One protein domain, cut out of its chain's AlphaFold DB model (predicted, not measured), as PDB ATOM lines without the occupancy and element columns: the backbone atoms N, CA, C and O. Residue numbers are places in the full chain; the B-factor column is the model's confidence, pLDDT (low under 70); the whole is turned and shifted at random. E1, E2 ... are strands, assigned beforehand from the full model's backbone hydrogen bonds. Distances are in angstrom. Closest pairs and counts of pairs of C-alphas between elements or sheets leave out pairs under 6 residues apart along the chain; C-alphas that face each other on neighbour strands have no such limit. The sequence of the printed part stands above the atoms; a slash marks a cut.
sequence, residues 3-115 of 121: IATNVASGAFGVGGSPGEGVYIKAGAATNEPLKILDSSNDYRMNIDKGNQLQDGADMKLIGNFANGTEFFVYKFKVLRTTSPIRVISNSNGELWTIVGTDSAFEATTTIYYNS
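This is residues 3 to 115 of the 121 residues of an uncharacterized protein of Lutibacter sp. BRH_c52 (UniProt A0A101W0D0). Little regular structure, mostly loops: a three-stranded antiparallel sheet, E5-E2-E7, runs through the middle, with a smaller antiparallel sheet, E6-E1-E8, towards one end and a small hairpin, E3 and E4, away from it. The printed part has 113 residues with eight named strands, E1 to E8 along the chain, holding 39 of them, and no named helix: all strand. It is compact, with a radius of gyration of the C-alphas of 15.4 A and spans of 49 by 33 by 20 A.

E2, residues 22 to 29, measures 22.1 A, E7, 96 to 103, 22.0 A, and E5, 59 to 64, 14.1 A. E6 is 75 to 78, E1 3 to 5, E8 112 to 115, E3 35 to 37, E4 43 to 45. C-alpha 3 is at (-92.500, 3.870, -42.289), C-alpha 115 at (-88.522, -1.003, -39.177).

Within hydrogen-bond range are N 25 of E2 and O 100 of E7, 2.9 A, and N 60 of E5 and O 26 of E2, 2.8 A. Likewise N 3 of E1 and O 77 of E6, 2.9 A, N 4 of E1 and O 112 of E8, 3.0 A, and, in the hairpin, N 36 of E3 and O 44 of E4, 2.8 A. E2 and E8, for instance, are apart.

The C-alphas farthest apart, those of Phe 71 and Ser 91, are 49.0 A apart. The printed part has no cut; the links E1 to E2, E4 to E5 and E6 to E7 are long. No printed residue is under 70 in pLDDT.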
ATOM      1  N   ILE A   3     -92.621   2.448 -42.636       97.25
ATOM      2  CA  ILE A   3     -92.500   3.870 -42.289       97.25
ATOM      3  C   ILE A   3     -93.830   4.389 -41.744       97.25
ATOM      4  O   ILE A   3     -94.875   3.800 -42.039       97.25
ATOM      5  N   ALA A   4     -93.804   5.480 -40.984       97.56
ATOM      6  CA  ALA A   4     -94.996   6.271 -40.687       97.56
ATOM      7  C   ALA A   4     -94.980   7.549 -41.535       97.56
ATOM      8  O   ALA A   4     -93.964   8.236 -41.601       97.56
ATOM      9  N   THR A   5     -96.100   7.847 -42.189       97.69
ATOM     10  CA  THR A   5     -96.276   9.044 -43.019       97.69
ATOM     11  C   THR A   5     -97.650   9.648 -42.770       97.69
ATOM     12  O   THR A   5     -98.634   8.916 -42.648       97.69
ATOM     13  N   ASN A   6     -97.707  10.974 -42.678       97.69
ATOM     14  CA  ASN A   6     -98.935  11.760 -42.593       97.69
ATOM     15  C   ASN A   6     -99.256  12.523 -43.887       97.69
ATOM     16  O   ASN A   6    -100.160  13.353 -43.886       97.69
ATOM     17  N   VAL A   7     -98.518  12.280 -44.971       98.19
ATOM     18  CA  VAL A   7     -98.682  13.031 -46.218       98.19
ATOM     19  C   VAL A   7     -99.776  12.403 -47.071       98.19
ATOM     20  O   VAL A   7     -99.654  11.243 -47.464       98.19
ATOM     21  N   ALA A   8    -100.827  13.169 -47.370       98.19
ATOM     22  CA  ALA A   8    -101.894  12.749 -48.270       98.19
ATOM     23  C   ALA A   8    -101.370  12.492 -49.694       98.19
ATOM     24  O   ALA A   8    -100.445  13.153 -50.168       98.19
ATOM     25  N   SER A   9    -101.982  11.538 -50.385       98.38
ATOM     26  CA  SER A   9    -101.789  11.326 -51.814       98.38
ATOM     27  C   SER A   9    -102.308  12.510 -52.621       98.38
ATOM     28  O   SER A   9    -103.360  13.062 -52.312       98.38
ATOM     29  N   GLY A  10    -101.567  12.891 -53.663       97.62
ATOM     30  CA  GLY A  10    -101.917  14.029 -54.517       97.62
ATOM     31  C   GLY A  10    -101.773  15.396 -53.839       97.62
ATOM     32  O   GLY A  10    -102.281  16.388 -54.356       97.62
ATOM     33  N   ALA A  11    -101.095  15.470 -52.691       97.38
ATOM     34  CA  ALA A  11    -100.835  16.734 -52.019       97.38
ATOM     35  C   ALA A  11     -99.985  17.663 -52.903       97.38
ATOM     36  O   ALA A  11     -98.967  17.256 -53.464       97.38
ATOM     37  N   PHE A  12    -100.374  18.932 -52.990       96.81
ATOM     38  CA  PHE A  12     -99.574  19.952 -53.663       96.81
ATOM     39  C   PHE A  12     -98.376  20.352 -52.795       96.81
ATOM     40  O   PHE A  12     -98.479  20.414 -51.570       96.81
ATOM     41  N   GLY A  13     -97.235  20.608 -53.433       95.62
ATOM     42  CA  GLY A  13     -95.993  20.993 -52.762       95.62
ATOM     43  C   GLY A  13     -95.301  22.180 -53.424       95.62
ATOM     44  O   GLY A  13     -95.879  22.866 -54.262       95.62
ATOM     45  N   VAL A  14     -94.049  22.399 -53.027       95.94
ATOM     46  CA  VAL A  14     -93.124  23.376 -53.609       95.94
ATOM     47  C   VAL A  14     -91.968  22.612 -54.252       95.94
ATOM     48  O   VAL A  14     -91.392  21.714 -53.630       95.94
ATOM     49  N   GLY A  15     -91.696  22.909 -55.524       95.75
ATOM     50  CA  GLY A  15     -90.892  22.045 -56.391       95.75
ATOM     51  C   GLY A  15     -91.663  20.769 -56.747       95.75
ATOM     52  O   GLY A  15     -92.429  20.744 -57.708       95.75
ATOM     53  N   GLY A  16     -91.489  19.711 -55.954       96.69
ATOM     54  CA  GLY A  16     -92.222  18.442 -56.046       96.69
ATOM     55  C   GLY A  16     -93.381  18.312 -55.048       96.69
ATOM     56  O   GLY A  16     -93.579  19.166 -54.186       96.69
ATOM     57  N   SER A  17     -94.152  17.218 -55.125       97.62
ATOM     58  CA  SER A  17     -95.150  16.912 -54.088       97.62
ATOM     59  C   SER A  17     -94.475  16.382 -52.812       97.62
ATOM     60  O   SER A  17     -93.504  15.625 -52.905       97.62
ATOM     61  N   PRO A  18     -94.993  16.699 -51.610       97.88
ATOM     62  CA  PRO A  18     -94.421  16.212 -50.351       97.88
ATOM     63  C   PRO A  18     -94.551  14.688 -50.166       97.88
ATOM     64  O   PRO A  18     -93.939  14.119 -49.263       97.88
ATOM     65  N   GLY A  19     -95.385  14.019 -50.972       98.00
ATOM     66  CA  GLY A  19     -95.647  12.582 -50.898       98.00
ATOM     67  C   GLY A  19     -94.981  11.821 -52.039       98.00
ATOM     68  O   GLY A  19     -94.063  11.034 -51.821       98.00
ATOM     69  N   GLU A  20     -95.464  12.025 -53.260       98.19
ATOM     70  CA  GLU A  20     -94.987  11.360 -54.478       98.19
ATOM     71  C   GLU A  20     -93.635  11.887 -54.976       98.19
ATOM     72  O   GLU A  20     -92.896  11.120 -55.585       98.19
ATOM     73  N   GLY A  21     -93.284  13.142 -54.672       97.75
ATOM     74  CA  GLY A  21     -91.979  13.741 -54.963       97.75
ATOM     75  C   GLY A  21     -90.882  13.393 -53.955       97.75
ATOM     76  O   GLY A  21     -89.732  13.781 -54.155       97.75
ATOM     77  N   VAL A  22     -91.209  12.653 -52.891       98.06
ATOM     78  CA  VAL A  22     -90.246  12.101 -51.931       98.06
ATOM     79  C   VAL A  22     -90.118  10.603 -52.194       98.06
ATOM     80  O   VAL A  22     -90.948   9.787 -51.778       98.06
ATOM     81  N   TYR A  23     -89.069  10.241 -52.921       98.19
ATOM     82  CA  TYR A  23     -88.789   8.886 -53.371       98.19
ATOM     83  C   TYR A  23     -88.041   8.107 -52.300       98.19
ATOM     84  O   TYR A  23     -87.140   8.623 -51.645       98.19
ATOM     85  N   ILE A  24     -88.392   6.837 -52.142       97.56
ATOM     86  CA  ILE A  24     -87.789   5.946 -51.160       97.56
ATOM     87  C   ILE A  24     -87.108   4.811 -51.905       97.56
ATOM     88  O   ILE A  24     -87.729   4.132 -52.729       97.56
ATOM     89  N   LYS A  25     -85.835   4.590 -51.587       97.62
ATOM     90  CA  LYS A  25     -84.981   3.617 -52.257       97.62
ATOM     91  C   LYS A  25     -84.367   2.637 -51.270       97.62
ATOM     92  O   LYS A  25     -84.108   2.973 -50.114       97.62
ATOM     93  N   ALA A  26     -84.126   1.422 -51.746       97.38
ATOM     94  CA  ALA A  26     -83.364   0.407 -51.032       97.38
ATOM     95  C   ALA A  26     -82.344  -0.229 -51.973       97.38
ATOM     96  O   ALA A  26     -82.599  -0.379 -53.166       97.38
ATOM     97  N   GLY A  27     -81.190  -0.582 -51.431       96.44
ATOM     98  CA  GLY A  27     -80.010  -0.935 -52.197       96.44
ATOM     99  C   GLY A  27     -79.029  -1.777 -51.413       96.44
ATOM    100  O   GLY A  27     -79.173  -1.963 -50.201       96.44
ATOM    101  N   ALA A  28     -78.016  -2.251 -52.119       96.19
ATOM    102  CA  ALA A  28     -76.841  -2.837 -51.509       96.19
ATOM    103  C   ALA A  28     -75.614  -2.561 -52.384       96.19
ATOM    104  O   ALA A  28     -75.726  -2.584 -53.606       96.19
ATOM    105  N   ALA A  29     -74.465  -2.313 -51.759       95.94
ATOM    106  CA  ALA A  29     -73.213  -2.008 -52.442       95.94
ATOM    107  C   ALA A  29     -72.035  -2.734 -51.782       95.94
ATOM    108  O   ALA A  29     -72.053  -3.034 -50.587       95.94
ATOM    109  N   THR A  30     -70.994  -3.010 -52.561       96.19
ATOM    110  CA  THR A  30     -69.755  -3.641 -52.078       96.19
ATOM    111  C   THR A  30     -68.788  -2.659 -51.431       96.19
ATOM    112  O   THR A  30     -67.870  -3.071 -50.727       96.19
ATOM    113  N   ASN A  31     -68.995  -1.366 -51.678       94.75
ATOM    114  CA  ASN A  31     -68.196  -0.280 -51.137       94.75
ATOM    115  C   ASN A  31     -69.038   0.503 -50.131       94.75
ATOM    116  O   ASN A  31     -70.252   0.636 -50.306       94.75
ATOM    117  N   GLU A  32     -68.388   1.040 -49.105       95.69
ATOM    118  CA  GLU A  32     -69.042   1.929 -48.152       95.69
ATOM    119  C   GLU A  32     -69.596   3.171 -48.874       95.69
ATOM    120  O   GLU A  32     -68.868   3.775 -49.675       95.69
ATOM    121  N   PRO A  33     -70.859   3.573 -48.621       95.94
ATOM    122  CA  PRO A  33     -71.402   4.822 -49.137       95.94
ATOM    123  C   PRO A  33     -70.690   6.027 -48.512       95.94
ATOM    124  O   PRO A  33     -70.860   6.339 -47.334       95.94
ATOM    125  N   LEU A  34     -69.912   6.734 -49.321       96.56
ATOM    126  CA  LEU A  34     -69.103   7.880 -48.924       96.56
ATOM    127  C   LEU A  34     -69.460   9.111 -49.755       96.56
ATOM    128  O   LEU A  34     -69.890   9.008 -50.908       96.56
ATOM    129  N   LYS A  35     -69.235  10.293 -49.171       95.56
ATOM    130  CA  LYS A  35     -69.280  11.556 -49.915       95.56
ATOM    131  C   LYS A  35     -68.017  11.699 -50.767       95.56
ATOM    132  O   LYS A  35     -66.909  11.521 -50.265       95.56
ATOM    133  N   ILE A  36     -68.187  12.069 -52.026       96.94
ATOM    134  CA  ILE A  36     -67.114  12.367 -52.975       96.94
ATOM    135  C   ILE A  36     -67.418  13.682 -53.687       96.94
ATOM    136  O   ILE A  36     -68.579  14.065 -53.806       96.94
ATOM    137  N   LEU A  37     -66.378  14.376 -54.136       97.25
ATOM    138  CA  LEU A  37     -66.522  15.558 -54.976       97.25
ATOM    139  C   LEU A  37     -66.620  15.109 -56.437       97.25
ATOM    140  O   LEU A  37     -65.788  14.317 -56.882       97.25
ATOM    141  N   ASP A  38     -67.633  15.572 -57.165       92.88
ATOM    142  CA  ASP A  38     -67.735  15.319 -58.602       92.88
ATOM    143  C   ASP A  38     -66.943  16.348 -59.434       92.88
ATOM    144  O   ASP A  38     -66.319  17.270 -58.908       92.88
ATOM    145  N   SER A  39     -66.957  16.193 -60.761       94.31
ATOM    146  CA  SER A  39     -66.266  17.099 -61.692       94.31
ATOM    147  C   SER A  39     -66.788  18.539 -61.671       94.31
ATOM    148  O   SER A  39     -66.141  19.429 -62.217       94.31
ATOM    149  N   SER A  40     -67.962  18.766 -61.084       95.75
ATOM    150  CA  SER A  40     -68.616  20.066 -60.961       95.75
ATOM    151  C   SER A  40     -68.399  20.705 -59.586       95.75
ATOM    152  O   SER A  40     -68.925  21.785 -59.340       95.75
ATOM    153  N   ASN A  41     -67.574  20.097 -58.725       95.81
ATOM    154  CA  ASN A  41     -67.353  20.491 -57.332       95.81
ATOM    155  C   ASN A  41     -68.592  20.358 -56.426       95.81
ATOM    156  O   ASN A  41     -68.655  21.004 -55.378       95.81
ATOM    157  N   ASP A  42     -69.537  19.480 -56.772       95.94
ATOM    158  CA  ASP A  42     -70.651  19.127 -55.893       95.94
ATOM    159  C   ASP A  42     -70.331  17.866 -55.085       95.94
ATOM    160  O   ASP A  42     -69.694  16.924 -55.567       95.94
ATOM    161  N   TYR A  43     -70.831  17.801 -53.848       95.38
ATOM    162  CA  TYR A  43     -70.785  16.564 -53.073       95.38
ATOM    163  C   TYR A  43     -71.829  15.571 -53.584       95.38
ATOM    164  O   TYR A  43     -73.035  15.817 -53.533       95.38
ATOM    165  N   ARG A  44     -71.357  14.402 -54.011       94.06
ATOM    166  CA  ARG A  44     -72.161  13.252 -54.430       94.06
ATOM    167  C   ARG A  44     -71.848  12.043 -53.563       94.06
ATOM    168  O   ARG A  44     -70.881  12.032 -52.808       94.06
ATOM    169  N   MET A  45     -72.678  11.014 -53.673       94.50
ATOM    170  CA  MET A  45     -72.374   9.705 -53.102       94.50
ATOM    171  C   MET A  45     -71.529   8.905 -54.101       94.50
ATOM    172  O   MET A  45     -71.717   9.046 -55.307       94.50
ATOM    173  N   ASN A  46     -70.628   8.054 -53.617       96.44
ATOM    174  CA  ASN A  46     -69.811   7.154 -54.445       96.44
ATOM    175  C   ASN A  46     -70.547   5.885 -54.930       96.44
ATOM    176  O   ASN A  46     -69.903   5.001 -55.490       96.44
ATOM    177  N   ILE A  47     -71.857   5.785 -54.697       96.06
ATOM    178  CA  ILE A  47     -72.716   4.697 -55.182       96.06
ATOM    179  C   ILE A  47     -73.739   5.241 -56.178       96.06
ATOM    180  O   ILE A  47     -74.201   6.382 -56.062       96.06
ATOM    181  N   ASP A  48     -74.151   4.407 -57.127       95.81
ATOM    182  CA  ASP A  48     -75.217   4.740 -58.060       95.81
ATOM    183  C   ASP A  48     -76.591   4.471 -57.436       95.81
ATOM    184  O   ASP A  48     -77.177   3.386 -57.532       95.81
ATOM    185  N   LYS A  49     -77.134   5.514 -56.808       95.94
ATOM    186  CA  LYS A  49     -78.500   5.511 -56.278       95.94
ATOM    187  C   LYS A  49     -79.583   5.805 -57.327       95.94
ATOM    188  O   LYS A  49     -80.771   5.747 -56.992       95.94
ATOM    189  N   GLY A  50     -79.209   6.206 -58.545       95.94
ATOM    190  CA  GLY A  50     -80.103   6.860 -59.500       95.94
ATOM    191  C   GLY A  50     -80.647   8.203 -58.985       95.94
ATOM    192  O   GLY A  50     -80.489   8.569 -57.816       95.94
ATOM    193  N   ASN A  51     -81.347   8.952 -59.832       95.94
ATOM    194  CA  ASN A  51     -81.892  10.264 -59.465       95.94
ATOM    195  C   ASN A  51     -83.415  10.243 -59.417       95.94
ATOM    196  O   ASN A  51     -84.064   9.803 -60.364       95.94
ATOM    197  N   GLN A  52     -83.976  10.729 -58.307       95.38
ATOM    198  CA  GLN A  52     -85.419  10.838 -58.099       95.38
ATOM    199  C   GLN A  52     -86.120   9.491 -58.346       95.38
ATOM    200  O   GLN A  52     -85.789   8.502 -57.691       95.38
ATOM    201  N   LEU A  53     -87.039   9.425 -59.313       95.81
ATOM    202  CA  LEU A  53     -87.795   8.219 -59.660       95.81
ATOM    203  C   LEU A  53     -86.988   7.153 -60.420       95.81
ATOM    204  O   LEU A  53     -87.487   6.049 -60.615       95.81
ATOM    205  N   GLN A  54     -85.768   7.460 -60.863       97.19
ATOM    206  CA  GLN A  54     -84.947   6.521 -61.626       97.19
ATOM    207  C   GLN A  54     -84.201   5.557 -60.706       97.19
ATOM    208  O   GLN A  54     -83.614   5.967 -59.700       97.19
ATOM    209  N   ASP A  55     -84.178   4.281 -61.078       96.19
ATOM    210  CA  ASP A  55     -83.310   3.285 -60.453       96.19
ATOM    211  C   ASP A  55     -81.836   3.585 -60.751       96.19
ATOM    212  O   ASP A  55     -81.497   4.035 -61.842       96.19
ATOM    213  N   GLY A  56     -80.962   3.295 -59.789       95.50
ATOM    214  CA  GLY A  56     -79.521   3.185 -60.009       95.50
ATOM    215  C   GLY A  56     -79.074   1.726 -60.053       95.50
ATOM    216  O   GLY A  56     -79.869   0.802 -59.830       95.50
ATOM    217  N   ALA A  57     -77.797   1.494 -60.330       94.75
ATOM    218  CA  ALA A  57     -77.183   0.175 -60.245       94.75
ATOM    219  C   ALA A  57     -77.218  -0.377 -58.807       94.75
ATOM    220  O   ALA A  57     -77.604  -1.533 -58.618       94.75
ATOM    221  N   ASP A  58     -76.926   0.465 -57.810       95.81
ATOM    222  CA  ASP A  58     -76.762   0.056 -56.409       95.81
ATOM    223  C   ASP A  58     -78.042   0.217 -55.575       95.81
ATOM    224  O   ASP A  58     -78.230  -0.473 -54.570       95.81
ATOM    225  N   MET A  59     -78.958   1.108 -55.980       96.31
ATOM    226  CA  MET A  59     -80.240   1.310 -55.292       96.31
ATOM    227  C   MET A  59     -81.438   1.298 -56.240       96.31
ATOM    228  O   MET A  59     -81.408   1.865 -57.329       96.31
ATOM    229  N   LYS A  60     -82.541   0.705 -55.776       96.75
ATOM    230  CA  LYS A  60     -83.817   0.606 -56.494       96.75
ATOM    231  C   LYS A  60     -84.900   1.426 -55.814       96.75
ATOM    232  O   LYS A  60     -84.983   1.451 -54.582       96.75
ATOM    233  N   LEU A  61     -85.755   2.060 -56.609       97.25
ATOM    234  CA  LEU A  61     -86.986   2.686 -56.158       97.25
ATOM    235  C   LEU A  61     -87.915   1.615 -55.578       97.25
ATOM    236  O   LEU A  61     -88.266   0.639 -56.235       97.25
ATOM    237  N   ILE A  62     -88.330   1.809 -54.327       97.50
ATOM    238  CA  ILE A  62     -89.282   0.917 -53.644       97.50
ATOM    239  C   ILE A  62     -90.619   1.598 -53.340       97.50
ATOM    240  O   ILE A  62     -91.517   0.969 -52.777       97.50
ATOM    241  N   GLY A  63     -90.756   2.876 -53.700       97.44
ATOM    242  CA  GLY A  63     -91.990   3.649 -53.618       97.44
ATOM    243  C   GLY A  63     -91.743   5.107 -53.241       97.44
ATOM    244  O   GLY A  63     -90.646   5.631 -53.404       97.44
ATOM    245  N   ASN A  64     -92.782   5.753 -52.717       97.94
ATOM    246  CA  ASN A  64     -92.771   7.160 -52.309       97.94
ATOM    247  C   ASN A  64     -93.322   7.351 -50.887       97.94
ATOM    248  O   ASN A  64     -93.803   6.392 -50.264       97.94
ATOM    249  N   PHE A  65     -93.281   8.580 -50.378       98.12
ATOM    250  CA  PHE A  65     -93.661   8.913 -49.007       98.12
ATOM    251  C   PHE A  65     -95.167   9.139 -48.791       98.12
ATOM    252  O   PHE A  65     -95.601   9.171 -47.643       98.12
ATOM    253  N   ALA A  66     -95.996   9.217 -49.839       98.19
ATOM    254  CA  ALA A  66     -97.447   9.413 -49.695       98.19
ATOM    255  C   ALA A  66     -98.124   8.273 -48.904       98.19
ATOM    256  O   ALA A  66     -97.793   7.098 -49.088       98.19
ATOM    257  N   ASN A  67     -99.105   8.579 -48.057       97.69
ATOM    258  CA  ASN A  67     -99.766   7.609 -47.176       97.69
ATOM    259  C   ASN A  67    -100.806   6.712 -47.889       97.69
ATOM    260  O   ASN A  67    -101.267   5.716 -47.315       97.69
ATOM    261  N   GLY A  68    -101.137   7.019 -49.150       97.38
ATOM    262  CA  GLY A  68    -102.102   6.274 -49.963       97.38
ATOM    263  C   GLY A  68    -103.565   6.612 -49.663       97.38
ATOM    264  O   GLY A  68    -104.435   5.784 -49.914       97.38
ATOM    265  N   THR A  69    -103.832   7.768 -49.057       97.44
ATOM    266  CA  THR A  69    -105.170   8.296 -48.753       97.44
ATOM    267  C   THR A  69    -105.221   9.779 -49.102       97.44
ATOM    268  O   THR A  69    -104.180  10.421 -49.157       97.44
ATOM    269  N   GLU A  70    -106.405  10.353 -49.270       97.50
ATOM    270  CA  GLU A  70    -106.570  11.799 -49.506       97.50
ATOM    271  C   GLU A  70    -106.434  12.663 -48.235       97.50
ATOM    272  O   GLU A  70    -106.487  13.888 -48.301       97.50
ATOM    273  N   PHE A  71    -106.236  12.044 -47.066       97.81
ATOM    274  CA  PHE A  71    -106.228  12.735 -45.778       97.81
ATOM    275  C   PHE A  71    -104.818  12.864 -45.197       97.81
ATOM    276  O   PHE A  71    -104.010  11.932 -45.253       97.81
ATOM    277  N   PHE A  72    -104.545  13.998 -44.547       97.75
ATOM    278  CA  PHE A  72    -103.301  14.247 -43.810       97.75
ATOM    279  C   PHE A  72    -103.317  13.572 -42.436       97.75
ATOM    280  O   PHE A  72    -103.413  14.214 -41.391       97.75
ATOM    281  N   VAL A  73    -103.260  12.243 -42.441       97.56
ATOM    282  CA  VAL A  73    -103.302  11.408 -41.238       97.56
ATOM    283  C   VAL A  73    -102.123  10.455 -41.205       97.56
ATOM    284  O   VAL A  73    -101.727   9.900 -42.236       97.56
ATOM    285  N   TYR A  74    -101.566  10.237 -40.011       97.25
ATOM    286  CA  TYR A  74    -100.498   9.263 -39.833       97.25
ATOM    287  C   TYR A  74    -100.995   7.856 -40.141       97.25
ATOM    288  O   TYR A  74    -101.950   7.357 -39.547       97.25
ATOM    289  N   LYS A  75    -100.280   7.189 -41.043       97.31
ATOM    290  CA  LYS A  75    -100.498   5.793 -41.389       97.31
ATOM    291  C   LYS A  75     -99.165   5.089 -41.544       97.31
ATOM    292  O   LYS A  75     -98.181   5.653 -42.027       97.31
ATOM    293  N   PHE A  76     -99.146   3.815 -41.173       97.69
ATOM    294  CA  PHE A  76     -98.028   2.963 -41.523       97.69
ATOM    295  C   PHE A  76     -98.085   2.566 -42.994       97.69
ATOM    296  O   PHE A  76     -99.081   2.009 -43.459       97.69
ATOM    297  N   LYS A  77     -96.976   2.772 -43.703       97.31
ATOM    298  CA  LYS A  77     -96.776   2.293 -45.070       97.31
ATOM    299  C   LYS A  77     -95.682   1.238 -45.089       97.31
ATOM    300  O   LYS A  77     -94.616   1.418 -44.500       97.31
ATOM    301  N   VAL A  78     -95.954   0.123 -45.764       97.56
ATOM    302  CA  VAL A  78     -94.978  -0.948 -45.978       97.56
ATOM    303  C   VAL A  78     -94.453  -0.850 -47.402       97.56
ATOM    304  O   VAL A  78     -95.219  -0.912 -48.356       97.56
ATOM    305  N   LEU A  79     -93.137  -0.731 -47.520       97.19
ATOM    306  CA  LEU A  79     -92.405  -0.654 -48.777       97.19
ATOM    307  C   LEU A  79     -91.461  -1.847 -48.876       97.19
ATOM    308  O   LEU A  79     -90.881  -2.286 -47.873       97.19
ATOM    309  N   ARG A  80     -91.318  -2.394 -50.076       96.19
ATOM    310  CA  ARG A  80     -90.487  -3.567 -50.344       96.19
ATOM    311  C   ARG A  80     -89.956  -3.500 -51.764       96.19
ATOM    312  O   ARG A  80     -90.612  -2.936 -52.634       96.19
ATOM    313  N   THR A  81     -88.807  -4.113 -51.988       93.94
ATOM    314  CA  THR A  81     -88.349  -4.397 -53.342       93.94
ATOM    315  C   THR A  81     -89.322  -5.380 -54.000       93.94
ATOM    316  O   THR A  81     -89.815  -6.309 -53.354       93.94
ATOM    317  N   THR A  82     -89.649  -5.149 -55.269       90.12
ATOM    318  CA  THR A  82     -90.475  -6.065 -56.077       90.12
ATOM    319  C   THR A  82     -89.638  -7.196 -56.667       90.12
ATOM    320  O   THR A  82     -90.124  -8.316 -56.799       90.12
ATOM    321  N   SER A  83     -88.362  -6.916 -56.933       88.44
ATOM    322  CA  SER A  83     -87.362  -7.868 -57.414       88.44
ATOM    323  C   SER A  83     -86.182  -7.953 -56.438       88.44
ATOM    324  O   SER A  83     -85.853  -6.952 -55.795       88.44
ATOM    325  N   PRO A  84     -85.514  -9.115 -56.310       89.38
ATOM    326  CA  PRO A  84     -84.299  -9.225 -55.511       89.38
ATOM    327  C   PRO A  84     -83.198  -8.289 -56.020       89.38
ATOM    328  O   PRO A  84     -82.957  -8.205 -57.226       89.38
ATOM    329  N   ILE A  85     -82.500  -7.630 -55.094       91.56
ATOM    330  CA  ILE A  85     -81.272  -6.891 -55.394       91.56
ATOM    331  C   ILE A  85     -80.140  -7.914 -55.425       91.56
ATOM    332  O   ILE A  85     -79.918  -8.617 -54.441       91.56
ATOM    333  N   ARG A  86     -79.479  -8.047 -56.576       91.81
ATOM    334  CA  ARG A  86     -78.380  -8.997 -56.773       91.81
ATOM    335  C   ARG A  86     -77.055  -8.273 -56.606       91.81
ATOM    336  O   ARG A  86     -76.745  -7.387 -57.392       91.81
ATOM    337  N   VAL A  87     -76.294  -8.687 -55.607       92.06
ATOM    338  CA  VAL A  87     -74.970  -8.167 -55.280       92.06
ATOM    339  C   VAL A  87     -74.157  -9.310 -54.683       92.06
ATOM    340  O   VAL A  87     -74.712 -10.182 -54.014       92.06
ATOM    341  N   ILE A  88     -72.862  -9.329 -54.964       93.06
ATOM    342  CA  ILE A  88     -71.912 -10.282 -54.387       93.06
ATOM    343  C   ILE A  88     -71.018  -9.471 -53.462       93.06
ATOM    344  O   ILE A  88     -70.613  -8.375 -53.842       93.06
ATOM    345  N   SER A  89     -70.742  -9.973 -52.259       94.88
ATOM    346  CA  SER A  89     -69.837  -9.300 -51.324       94.88
ATOM    347  C   SER A  89     -68.463  -9.070 -51.951       94.88
ATOM    348  O   SER A  89     -68.035  -9.824 -52.829       94.88
ATOM    349  N   ASN A  90     -67.746  -8.055 -51.475       95.12
ATOM    350  CA  ASN A  90     -66.374  -7.837 -51.922       95.12
ATOM    351  C   ASN A  90     -65.426  -8.961 -51.443       95.12
ATOM    352  O   ASN A  90     -65.833  -9.901 -50.755       95.12
ATOM    353  N   SER A  91     -64.140  -8.860 -51.790       96.81
ATOM    354  CA  SER A  91     -63.108  -9.841 -51.411       96.81
ATOM    355  C   SER A  91     -62.921 -10.017 -49.901       96.81
ATOM    356  O   SER A  91     -62.391 -11.040 -49.479       96.81
ATOM    357  N   ASN A  92     -63.356  -9.046 -49.095       96.12
ATOM    358  CA  ASN A  92     -63.316  -9.098 -47.633       96.12
ATOM    359  C   ASN A  92     -64.604  -9.690 -47.033       96.12
ATOM    360  O   ASN A  92     -64.724  -9.793 -45.815       96.12
ATOM    361  N   GLY A  93     -65.580 -10.065 -47.866       94.81
ATOM    362  CA  GLY A  93     -66.896 -10.516 -47.419       94.81
ATOM    363  C   GLY A  93     -67.824  -9.378 -46.984       94.81
ATOM    364  O   GLY A  93     -68.831  -9.633 -46.328       94.81
ATOM    365  N   GLU A  94     -67.521  -8.128 -47.341       95.38
ATOM    366  CA  GLU A  94     -68.309  -6.968 -46.920       95.38
ATOM    367  C   GLU A  94     -69.456  -6.688 -47.894       95.38
ATOM    368  O   GLU A  94     -69.332  -6.822 -49.120       95.38
ATOM    369  N   LEU A  95     -70.582  -6.263 -47.321       95.12
ATOM    370  CA  LEU A  95     -71.749  -5.797 -48.050       95.12
ATOM    371  C   LEU A  95     -72.469  -4.710 -47.251       95.12
ATOM    372  O   LEU A  95     -72.893  -4.929 -46.116       95.12
ATOM    373  N   TRP A  96     -72.676  -3.555 -47.874       96.31
ATOM    374  CA  TRP A  96     -73.409  -2.437 -47.298       96.31
ATOM    375  C   TRP A  96     -74.860  -2.498 -47.745       96.31
ATOM    376  O   TRP A  96     -75.133  -2.492 -48.940       96.31
ATOM    377  N   THR A  97     -75.803  -2.542 -46.803       95.38
ATOM    378  CA  THR A  97     -77.230  -2.394 -47.123       95.38
ATOM    379  C   THR A  97     -77.637  -0.939 -46.961       95.38
ATOM    380  O   THR A  97     -77.423  -0.353 -45.903       95.38
ATOM    381  N   ILE A  98     -78.255  -0.364 -47.990       95.88
ATOM    382  CA  ILE A  98     -78.634   1.047 -48.009       95.88
ATOM    383  C   ILE A  98     -80.155   1.174 -48.061       95.88
ATOM    384  O   ILE A  98     -80.828   0.532 -48.868       95.88
ATOM    385  N   VAL A  99     -80.706   2.051 -47.226       95.75
ATOM    386  CA  VAL A  99     -82.040   2.625 -47.415       95.75
ATOM    387  C   VAL A  99     -81.905   4.136 -47.409       95.75
ATOM    388  O   VAL A  99     -81.123   4.686 -46.637       95.75
ATOM    389  N   GLY A 100     -82.635   4.813 -48.283       94.06
ATOM    390  CA  GLY A 100     -82.489   6.253 -48.425       94.06
ATOM    391  C   GLY A 100     -83.693   6.908 -49.067       94.06
ATOM    392  O   GLY A 100     -84.563   6.246 -49.639       94.06
ATOM    393  N   THR A 101     -83.716   8.229 -48.962       95.25
ATOM    394  CA  THR A 101     -84.735   9.093 -49.551       95.25
ATOM    395  C   THR A 101     -84.092  10.066 -50.517       95.25
ATOM    396  O   THR A 101     -83.062  10.656 -50.203       95.25
ATOM    397  N   ASP A 102     -84.716  10.240 -51.672       95.88
ATOM    398  CA  ASP A 102     -84.328  11.202 -52.701       95.88
ATOM    399  C   ASP A 102     -85.534  12.112 -52.949       95.88
ATOM    400  O   ASP A 102     -86.639  11.603 -53.134       95.88
ATOM    401  N   SER A 103     -85.374  13.431 -52.870       96.12
ATOM    402  CA  SER A 103     -86.504  14.367 -52.803       96.12
ATOM    403  C   SER A 103     -86.447  15.401 -53.915       96.12
ATOM    404  O   SER A 103     -85.451  16.100 -54.072       96.12
ATOM    405  N   ALA A 104     -87.556  15.531 -54.641       96.62
ATOM    406  CA  ALA A 104     -87.864  16.689 -55.477       96.62
ATOM    407  C   ALA A 104     -88.664  17.763 -54.714       96.62
ATOM    408  O   ALA A 104     -88.883  18.847 -55.239       96.62
ATOM    409  N   PHE A 105     -89.150  17.463 -53.505       98.00
ATOM    410  CA  PHE A 105     -89.833  18.432 -52.649       98.00
ATOM    411  C   PHE A 105     -88.815  19.352 -51.968       98.00
ATOM    412  O   PHE A 105     -87.840  18.872 -51.386       98.00
ATOM    413  N   GLU A 106     -89.068  20.658 -52.027       97.00
ATOM    414  CA  GLU A 106     -88.121  21.713 -51.635       97.00
ATOM    415  C   GLU A 106     -88.392  22.289 -50.236       97.00
ATOM    416  O   GLU A 106     -87.864  23.333 -49.859       97.00
ATOM    417  N   ALA A 107     -89.211  21.604 -49.436       96.75
ATOM    418  CA  ALA A 107     -89.476  21.954 -48.046       96.75
ATOM    419  C   ALA A 107     -89.161  20.785 -47.100       96.75
ATOM    420  O   ALA A 107     -88.837  19.667 -47.507       96.75
ATOM    421  N   THR A 108     -89.217  21.057 -45.797       96.00
ATOM    422  CA  THR A 108     -88.860  20.084 -44.764       96.00
ATOM    423  C   THR A 108     -89.722  18.827 -44.857       96.00
ATOM    424  O   THR A 108     -90.947  18.887 -44.794       96.00
ATOM    425  N   THR A 109     -89.059  17.674 -44.933       95.19
ATOM    426  CA  THR A 109     -89.691  16.359 -44.807       95.19
ATOM    427  C   THR A 109     -89.210  15.696 -43.522       95.19
ATOM    428  O   THR A 109     -88.006  15.579 -43.298       95.19
ATOM    429  N   THR A 110     -90.133  15.230 -42.682       94.69
ATOM    430  CA  THR A 110     -89.808  14.444 -41.483       94.69
ATOM    431  C   THR A 110     -90.230  13.001 -41.701       94.69
ATOM    432  O   THR A 110     -91.404  12.714 -41.923       94.69
ATOM    433  N   ILE A 111     -89.264  12.084 -41.644       93.25
ATOM    434  CA  ILE A 111     -89.466  10.677 -41.996       93.25
ATOM    435  C   ILE A 111     -89.202   9.805 -40.775       93.25
ATOM    436  O   ILE A 111     -88.112   9.825 -40.206       93.25
ATOM    437  N   TYR A 112     -90.195   8.995 -40.408       94.88
ATOM    438  CA  TYR A 112     -90.082   8.021 -39.328       94.88
ATOM    439  C   TYR A 112     -89.937   6.611 -39.900       94.88
ATOM    440  O   TYR A 112     -90.890   6.031 -40.436       94.88
ATOM    441  N   TYR A 113     -88.746   6.037 -39.752       94.50
ATOM    442  CA  TYR A 113     -88.482   4.636 -40.062       94.50
ATOM    443  C   TYR A 113     -88.864   3.767 -38.866       94.50
ATOM    444  O   TYR A 113     -88.201   3.786 -37.836       94.50
ATOM    445  N   ASN A 114     -89.938   2.988 -38.998       96.31
ATOM    446  CA  ASN A 114     -90.398   2.107 -37.926       96.31
ATOM    447  C   ASN A 114     -89.634   0.778 -37.913       96.31
ATOM    448  O   ASN A 114     -89.351   0.235 -36.852       96.31
ATOM    449  N   SER A 115     -89.362   0.197 -39.084       97.06
ATOM    450  CA  SER A 115     -88.522  -1.003 -39.177       97.06
ATOM    451  C   SER A 115     -87.951  -1.225 -40.572       97.06
ATOM    452  O   SER A 115     -88.615  -1.011 -41.593       97.06
TER     453      SER A 115